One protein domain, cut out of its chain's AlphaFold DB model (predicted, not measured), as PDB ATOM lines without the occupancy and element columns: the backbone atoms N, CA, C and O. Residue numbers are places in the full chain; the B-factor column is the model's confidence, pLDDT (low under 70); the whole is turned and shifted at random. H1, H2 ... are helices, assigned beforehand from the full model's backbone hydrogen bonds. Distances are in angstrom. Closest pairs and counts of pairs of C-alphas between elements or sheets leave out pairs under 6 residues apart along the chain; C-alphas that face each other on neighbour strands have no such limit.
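This is residues 94 to 154 of the 848 residues of an uncharacterized protein of Plasmodium malariae (UniProt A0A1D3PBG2). One long helix, H1, forms one side, and three shorter helices fold back from its end in an arc: H2 turns the corner, H3 packs on residues 108 to 113 of H1, and H4 returns towards Ser 102 of H1. The printed part has 61 residues, class all helix, with four named helices, H1 to H4 in chain order, and no named strand. It is elongated, 39 by 22 by 19 A, and only just compact, close to loose, with a radius of gyration of the C-alphas of 12.3 A.

H1, residues 94 to 114, touches H3, residues 128 to 136, with residues 108 to 113 alone, at a steep tilt of 64 degrees, opposite ways; the closest C-alphas, of Ile 112 and Thr 128, are 6.7 A apart. H4, residues 141 to 152, is close to H1 but not clearly touching, about perpendicular at 78 degrees, with the closest C-alphas, of Ser 102 and Phe 151, 6.9 A apart. H2, residues 116 to 122, is apart from H4. Every O i to N i+4 pair is within hydrogen-bond range in H1, H3 and H4, and 2 of 3 in H2.

H1 begins at C-alpha 94 (22.324, -22.937, -19.501) and is 29.7 A long; H2 is 10.0 A, H3 12.2 A and H4 15.7 A, ending at C-alpha 152 (13.024, -25.063, -35.038).

The printed part has no cut, and its three links are tight. Model confidence is under 70 in 16 residues, among them 118 to 124.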
ATOM      1  N   ASP A  94      23.575 -22.974 -18.731       72.00
ATOM      2  CA  ASP A  94      22.324 -22.937 -19.501       72.00
ATOM      3  C   ASP A  94      22.563 -23.276 -20.982       72.00
ATOM      4  O   ASP A  94      21.744 -23.956 -21.600       72.00
ATOM      5  N   GLU A  95      23.693 -22.847 -21.557       74.38
ATOM      6  CA  GLU A  95      24.072 -23.192 -22.934       74.38
ATOM      7  C   GLU A  95      24.404 -24.689 -23.066       74.38
ATOM      8  O   GLU A  95      23.871 -25.357 -23.951       74.38
ATOM      9  N   GLU A  96      25.200 -25.256 -22.150       67.69
ATOM     10  CA  GLU A  96      25.507 -26.692 -22.113       67.69
ATOM     11  C   GLU A  96      24.242 -27.534 -21.866       67.69
ATOM     12  O   GLU A  96      24.038 -28.556 -22.528       67.69
ATOM     13  N   TYR A  97      23.335 -27.079 -20.993       66.06
ATOM     14  CA  TYR A  97      22.044 -27.733 -20.773       66.06
ATOM     15  C   TYR A  97      21.133 -27.673 -22.012       66.06
ATOM     16  O   TYR A  97      20.547 -28.689 -22.392       66.06
ATOM     17  N   MET A  98      21.047 -26.530 -22.700       78.06
ATOM     18  CA  MET A  98      20.279 -26.410 -23.946       78.06
ATOM     19  C   MET A  98      20.892 -27.226 -25.093       78.06
ATOM     20  O   MET A  98      20.149 -27.829 -25.870       78.06
ATOM     21  N   LEU A  99      22.224 -27.326 -25.169       72.19
ATOM     22  CA  LEU A  99      22.925 -28.216 -26.098       72.19
ATOM     23  C   LEU A  99      22.606 -29.689 -25.802       72.19
ATOM     24  O   LEU A  99      22.249 -30.423 -26.725       72.19
ATOM     25  N   PHE A 100      22.642 -30.110 -24.536       71.81
ATOM     26  CA  PHE A 100      22.264 -31.460 -24.101       71.81
ATOM     27  C   PHE A 100      20.796 -31.796 -24.422       71.81
ATOM     28  O   PHE A 100      20.511 -32.864 -24.969       71.81
ATOM     29  N   LEU A 101      19.866 -30.867 -24.172       69.88
ATOM     30  CA  LEU A 101      18.463 -31.009 -24.575       69.88
ATOM     31  C   LEU A 101      18.306 -31.100 -26.101       69.88
ATOM     32  O   LEU A 101      17.511 -31.911 -26.577       69.88
ATOM     33  N   SER A 102      19.075 -30.316 -26.868       73.50
ATOM     34  CA  SER A 102      19.060 -30.380 -28.335       73.50
ATOM     35  C   SER A 102      19.561 -31.730 -28.845       73.50
ATOM     36  O   SER A 102      18.977 -32.288 -29.771       73.50
ATOM     37  N   TYR A 103      20.591 -32.291 -28.203       71.75
ATOM     38  CA  TYR A 103      21.144 -33.596 -28.541       71.75
ATOM     39  C   TYR A 103      20.097 -34.697 -28.325       71.75
ATOM     40  O   TYR A 103      19.794 -35.435 -29.259       71.75
ATOM     41  N   ILE A 104      19.463 -34.750 -27.145       73.38
ATOM     42  CA  ILE A 104      18.395 -35.725 -26.859       73.38
ATOM     43  C   ILE A 104      17.222 -35.569 -27.834       73.38
ATOM     44  O   ILE A 104      16.737 -36.565 -28.368       73.38
ATOM     45  N   TYR A 105      16.769 -34.337 -28.089       78.56
ATOM     46  CA  TYR A 105      15.664 -34.085 -29.014       78.56
ATOM     47  C   TYR A 105      15.994 -34.555 -30.438       78.56
ATOM     48  O   TYR A 105      15.173 -35.224 -31.066       78.56
ATOM     49  N   ASN A 106      17.199 -34.259 -30.933       79.06
ATOM     50  CA  ASN A 106      17.639 -34.664 -32.265       79.06
ATOM     51  C   ASN A 106      17.831 -36.185 -32.371       79.06
ATOM     52  O   ASN A 106      17.368 -36.762 -33.354       79.06
ATOM     53  N   ASP A 107      18.436 -36.848 -31.379       73.88
ATOM     54  CA  ASP A 107      18.629 -38.308 -31.374       73.88
ATOM     55  C   ASP A 107      17.288 -39.057 -31.310       73.88
ATOM     56  O   ASP A 107      17.058 -39.978 -32.094       73.88
ATOM     57  N   VAL A 108      16.369 -38.642 -30.427       72.19
ATOM     58  CA  VAL A 108      15.032 -39.253 -30.305       72.19
ATOM     59  C   VAL A 108      14.205 -39.026 -31.571       72.19
ATOM     60  O   VAL A 108      13.614 -39.978 -32.084       72.19
ATOM     61  N   THR A 109      14.206 -37.806 -32.120       76.12
ATOM     62  CA  THR A 109      13.502 -37.495 -33.376       76.12
ATOM     63  C   THR A 109      14.087 -38.298 -34.536       76.12
ATOM     64  O   THR A 109      13.343 -38.977 -35.236       76.12
ATOM     65  N   SER A 110      15.415 -38.323 -34.694       75.00
ATOM     66  CA  SER A 110      16.088 -39.066 -35.769       75.00
ATOM     67  C   SER A 110      15.866 -40.575 -35.650       75.00
ATOM     68  O   SER A 110      15.632 -41.247 -36.653       75.00
ATOM     69  N   PHE A 111      15.902 -41.135 -34.437       73.94
ATOM     70  CA  PHE A 111      15.571 -42.543 -34.207       73.94
ATOM     71  C   PHE A 111      14.130 -42.852 -34.638       73.94
ATOM     72  O   PHE A 111      13.882 -43.868 -35.290       73.94
ATOM     73  N   ILE A 112      13.186 -41.970 -34.310       72.62
ATOM     74  CA  ILE A 112      11.769 -42.135 -34.637       72.62
ATOM     75  C   ILE A 112      11.496 -41.947 -36.133       72.62
ATOM     76  O   ILE A 112      10.786 -42.767 -36.707       72.62
ATOM     77  N   GLU A 113      12.097 -40.956 -36.792       77.50
ATOM     78  CA  GLU A 113      11.959 -40.734 -38.236       77.50
ATOM     79  C   GLU A 113      12.555 -41.886 -39.056       77.50
ATOM     80  O   GLU A 113      11.893 -42.395 -39.965       77.50
ATOM     81  N   ASN A 114      13.748 -42.371 -38.689       75.94
ATOM     82  CA  ASN A 114      14.389 -43.521 -39.339       75.94
ATOM     83  C   ASN A 114      13.594 -44.830 -39.171       75.94
ATOM     84  O   ASN A 114      13.718 -45.730 -39.998       75.94
ATOM     85  N   ASN A 115      12.762 -44.941 -38.128       68.44
ATOM     86  CA  ASN A 115      11.915 -46.108 -37.863       68.44
ATOM     87  C   ASN A 115      10.412 -45.841 -38.092       68.44
ATOM     88  O   ASN A 115       9.580 -46.683 -37.741       68.44
ATOM     89  N   LYS A 116      10.033 -44.701 -38.694       72.06
ATOM     90  CA  LYS A 116       8.625 -44.271 -38.827       72.06
ATOM     91  C   LYS A 116       7.764 -45.315 -39.538       72.06
ATOM     92  O   LYS A 116       6.640 -45.585 -39.136       72.06
ATOM     93  N   ASP A 117       8.325 -45.946 -40.566       74.19
ATOM     94  CA  ASP A 117       7.636 -46.906 -41.423       74.19
ATOM     95  C   ASP A 117       7.340 -48.243 -40.728       74.19
ATOM     96  O   ASP A 117       6.531 -49.017 -41.245       74.19
ATOM     97  N   TYR A 118       7.961 -48.482 -39.572       64.50
ATOM     98  CA  TYR A 118       7.692 -49.596 -38.670       64.50
ATOM     99  C   TYR A 118       6.772 -49.138 -37.521       64.50
ATOM    100  O   TYR A 118       5.653 -49.634 -37.379       64.50
ATOM    101  N   ASN A 119       7.185 -48.107 -36.774       60.62
ATOM    102  CA  ASN A 119       6.482 -47.647 -35.573       60.62
ATOM    103  C   ASN A 119       5.068 -47.092 -35.855       60.62
ATOM    104  O   ASN A 119       4.160 -47.355 -35.076       60.62
ATOM    105  N   LEU A 120       4.856 -46.378 -36.970       63.44
ATOM    106  CA  LEU A 120       3.546 -45.810 -37.347       63.44
ATOM    107  C   LEU A 120       2.646 -46.797 -38.121       63.44
ATOM    108  O   LEU A 120       1.596 -46.410 -38.627       63.44
ATOM    109  N   LYS A 121       3.072 -48.059 -38.292       64.50
ATOM    110  CA  LYS A 121       2.274 -49.104 -38.968       64.50
ATOM    111  C   LYS A 121       1.901 -50.280 -38.071       64.50
ATOM    112  O   LYS A 121       0.920 -50.959 -38.368       64.50
ATOM    113  N   GLU A 122       2.664 -50.541 -37.008       60.88
ATOM    114  CA  GLU A 122       2.311 -51.556 -36.002       60.88
ATOM    115  C   GLU A 122       1.514 -50.987 -34.813       60.88
ATOM    116  O   GLU A 122       0.879 -51.758 -34.090       60.88
ATOM    117  N   PHE A 123       1.493 -49.660 -34.647       57.31
ATOM    118  CA  PHE A 123       0.773 -48.939 -33.596       57.31
ATOM    119  C   PHE A 123      -0.047 -47.786 -34.204       57.31
ATOM    120  O   PHE A 123       0.414 -47.135 -35.140       57.31
ATOM    121  N   ASP A 124      -1.246 -47.524 -33.670       67.44
ATOM    122  CA  ASP A 124      -2.225 -46.557 -34.206       67.44
ATOM    123  C   ASP A 124      -1.885 -45.073 -33.886       67.44
ATOM    124  O   ASP A 124      -2.750 -44.304 -33.468       67.44
ATOM    125  N   PHE A 125      -0.624 -44.660 -34.059       74.88
ATOM    126  CA  PHE A 125      -0.188 -43.259 -33.921       74.88
ATOM    127  C   PHE A 125      -0.382 -42.491 -35.236       74.88
ATOM    128  O   PHE A 125      -0.101 -43.029 -36.309       74.88
ATOM    129  N   LEU A 126      -0.841 -41.235 -35.176       72.75
ATOM    130  CA  LEU A 126      -1.109 -40.448 -36.388       72.75
ATOM    131  C   LEU A 126       0.175 -39.881 -37.008       72.75
ATOM    132  O   LEU A 126       0.281 -39.797 -38.232       72.75
ATOM    133  N   ASP A 127       1.149 -39.513 -36.173       75.94
ATOM    134  CA  ASP A 127       2.451 -39.003 -36.594       75.94
ATOM    135  C   ASP A 127       3.574 -39.311 -35.578       75.94
ATOM    136  O   ASP A 127       3.421 -40.087 -34.630       75.94
ATOM    137  N   THR A 128       4.753 -38.728 -35.807       71.06
ATOM    138  CA  THR A 128       5.924 -38.873 -34.936       71.06
ATOM    139  C   THR A 128       5.851 -38.041 -33.650       71.06
ATOM    140  O   THR A 128       6.562 -38.368 -32.701       71.06
ATOM    141  N   GLU A 129       4.999 -37.012 -33.565       78.75
ATOM    142  CA  GLU A 129       4.751 -36.250 -32.333       78.75
ATOM    143  C   GLU A 129       3.920 -37.078 -31.344       78.75
ATOM    144  O   GLU A 129       4.318 -37.180 -30.183       78.75
ATOM    145  N   ASP A 130       2.858 -37.748 -31.803       76.19
ATOM    146  CA  ASP A 130       2.079 -38.701 -30.994       76.19
ATOM    147  C   ASP A 130       2.968 -39.816 -30.408       76.19
ATOM    148  O   ASP A 130       2.871 -40.155 -29.225       76.19
ATOM    149  N   LEU A 131       3.890 -40.357 -31.213       77.00
ATOM    150  CA  LEU A 131       4.816 -41.401 -30.771       77.00
ATOM    151  C   LEU A 131       5.831 -40.891 -29.731       77.00
ATOM    152  O   LEU A 131       6.103 -41.591 -28.754       77.00
ATOM    153  N   ILE A 132       6.388 -39.684 -29.903       76.31
ATOM    154  CA  ILE A 132       7.276 -39.069 -28.895       76.31
ATOM    155  C   ILE A 132       6.507 -38.832 -27.590       76.31
ATOM    156  O   ILE A 132       7.012 -39.139 -26.508       76.31
ATOM    157  N   MET A 133       5.282 -38.317 -27.696       77.88
ATOM    158  CA  MET A 133       4.379 -38.063 -26.577       77.88
ATOM    159  C   MET A 133       4.095 -39.330 -25.754       77.88
ATOM    160  O   MET A 133       4.290 -39.307 -24.536       77.88
ATOM    161  N   GLU A 134       3.726 -40.441 -26.399       73.62
ATOM    162  CA  GLU A 134       3.476 -41.726 -25.724       73.62
ATOM    163  C   GLU A 134       4.761 -42.325 -25.122       73.62
ATOM    164  O   GLU A 134       4.765 -42.729 -23.959       73.62
ATOM    165  N   ILE A 135       5.885 -42.318 -25.855       71.06
ATOM    166  CA  ILE A 135       7.179 -42.825 -25.354       71.06
ATOM    167  C   ILE A 135       7.655 -42.051 -24.117       71.06
ATOM    168  O   ILE A 135       8.219 -42.640 -23.190       71.06
ATOM    169  N   CYS A 136       7.452 -40.732 -24.086       74.06
ATOM    170  CA  CYS A 136       7.885 -39.901 -22.964       74.06
ATOM    171  C   CYS A 136       6.901 -39.946 -21.783       74.06
ATOM    172  O   CYS A 136       7.326 -39.721 -20.643       74.06
ATOM    173  N   ALA A 137       5.614 -40.220 -22.050       56.56
ATOM    174  CA  ALA A 137       4.470 -40.421 -21.141       56.56
ATOM    175  C   ALA A 137       4.141 -39.294 -20.128       56.56
ATOM    176  O   ALA A 137       3.036 -39.229 -19.593       56.56
ATOM    177  N   ASN A 138       5.092 -38.401 -19.852       58.84
ATOM    178  CA  ASN A 138       5.038 -37.336 -18.848       58.84
ATOM    179  C   ASN A 138       5.200 -35.938 -19.472       58.84
ATOM    180  O   ASN A 138       5.003 -34.923 -18.801       58.84
ATOM    181  N   ILE A 139       5.568 -35.875 -20.755       67.12
ATOM    182  CA  ILE A 139       5.591 -34.645 -21.549       67.12
ATOM    183  C   ILE A 139       4.165 -34.398 -22.057       67.12
ATOM    184  O   ILE A 139       3.503 -35.318 -22.521       67.12
ATOM    185  N   CYS A 140       3.671 -33.162 -21.957       72.94
ATOM    186  CA  CYS A 140       2.394 -32.769 -22.556       72.94
ATOM    187  C   CYS A 140       2.625 -32.068 -23.906       72.94
ATOM    188  O   CYS A 140       3.672 -31.444 -24.086       72.94
ATOM    189  N   HIS A 141       1.644 -32.070 -24.822       71.56
ATOM    190  CA  HIS A 141       1.806 -31.445 -26.150       71.56
ATOM    191  C   HIS A 141       2.244 -29.974 -26.070       71.56
ATOM    192  O   HIS A 141       2.991 -29.514 -26.925       71.56
ATOM    193  N   LYS A 142       1.841 -29.229 -25.027       71.00
ATOM    194  CA  LYS A 142       2.301 -27.846 -24.811       71.00
ATOM    195  C   LYS A 142       3.798 -27.777 -24.478       71.00
ATOM    196  O   LYS A 142       4.485 -26.896 -24.979       71.00
ATOM    197  N   THR A 143       4.310 -28.701 -23.667       70.06
ATOM    198  CA  THR A 143       5.751 -28.833 -23.403       70.06
ATOM    199  C   THR A 143       6.494 -29.250 -24.667       70.06
ATOM    200  O   THR A 143       7.468 -28.599 -25.028       70.06
ATOM    201  N   TYR A 144       6.016 -30.282 -25.369       78.69
ATOM    202  CA  TYR A 144       6.649 -30.746 -26.603       78.69
ATOM    203  C   TYR A 144       6.698 -29.640 -27.666       78.69
ATOM    204  O   TYR A 144       7.763 -29.366 -28.210       78.69
ATOM    205  N   ASN A 145       5.596 -28.919 -27.893       74.69
ATOM    206  CA  ASN A 145       5.571 -27.818 -28.854       74.69
ATOM    207  C   ASN A 145       6.436 -26.623 -28.419       74.69
ATOM    208  O   ASN A 145       7.046 -25.999 -29.281       74.69
ATOM    209  N   ASN A 146       6.594 -26.342 -27.119       72.25
ATOM    210  CA  ASN A 146       7.586 -25.363 -26.657       72.25
ATOM    211  C   ASN A 146       9.025 -25.792 -27.017       72.25
ATOM    212  O   ASN A 146       9.792 -24.974 -27.520       72.25
ATOM    213  N   ILE A 147       9.376 -27.067 -26.806       73.38
ATOM    214  CA  ILE A 147      10.699 -27.636 -27.130       73.38
ATOM    215  C   ILE A 147      10.940 -27.615 -28.653       73.38
ATOM    216  O   ILE A 147      11.947 -27.088 -29.125       73.38
ATOM    217  N   LYS A 148       9.964 -28.090 -29.434       79.19
ATOM    218  CA  LYS A 148       9.920 -28.042 -30.905       79.19
ATOM    219  C   LYS A 148      10.087 -26.611 -31.433       79.19
ATOM    220  O   LYS A 148      10.866 -26.376 -32.351       79.19
ATOM    221  N   MET A 149       9.423 -25.625 -30.819       74.31
ATOM    222  CA  MET A 149       9.590 -24.206 -31.160       74.31
ATOM    223  C   MET A 149      10.967 -23.645 -30.787       74.31
ATOM    224  O   MET A 149      11.445 -22.756 -31.490       74.31
ATOM    225  N   MET A 150      11.614 -24.122 -29.720       72.75
ATOM    226  CA  MET A 150      12.984 -23.716 -29.383       72.75
ATOM    227  C   MET A 150      13.989 -24.219 -30.429       72.75
ATOM    228  O   MET A 150      14.805 -23.429 -30.895       72.75
ATOM    229  N   PHE A 151      13.887 -25.480 -30.861       70.38
ATOM    230  CA  PHE A 151      14.850 -26.083 -31.796       70.38
ATOM    231  C   PHE A 151      14.544 -25.876 -33.290       70.38
ATOM    232  O   PHE A 151      15.445 -26.018 -34.117       70.38
ATOM    233  N   ASN A 152      13.323 -25.478 -33.661       70.56
ATOM    234  CA  ASN A 152      13.024 -25.063 -35.038       70.56
ATOM    235  C   ASN A 152      13.438 -23.605 -35.310       70.56
ATOM    236  O   ASN A 152      13.919 -23.300 -36.400       70.56
ATOM    237  N   LYS A 153      13.328 -22.707 -34.316       52.97
ATOM    238  CA  LYS A 153      13.676 -21.279 -34.468       52.97
ATOM    239  C   LYS A 153      15.129 -21.021 -34.873       52.97
ATOM    240  O   LYS A 153      15.398 -20.001 -35.495       52.97
ATOM    241  N   SER A 154      16.051 -21.927 -34.552       48.66
ATOM    242  CA  SER A 154      17.469 -21.812 -34.911       48.66
ATOM    243  C   SER A 154      17.793 -22.207 -36.360       48.66
ATOM    244  O   SER A 154      18.965 -22.202 -36.723       48.66
TER     245      SER A 154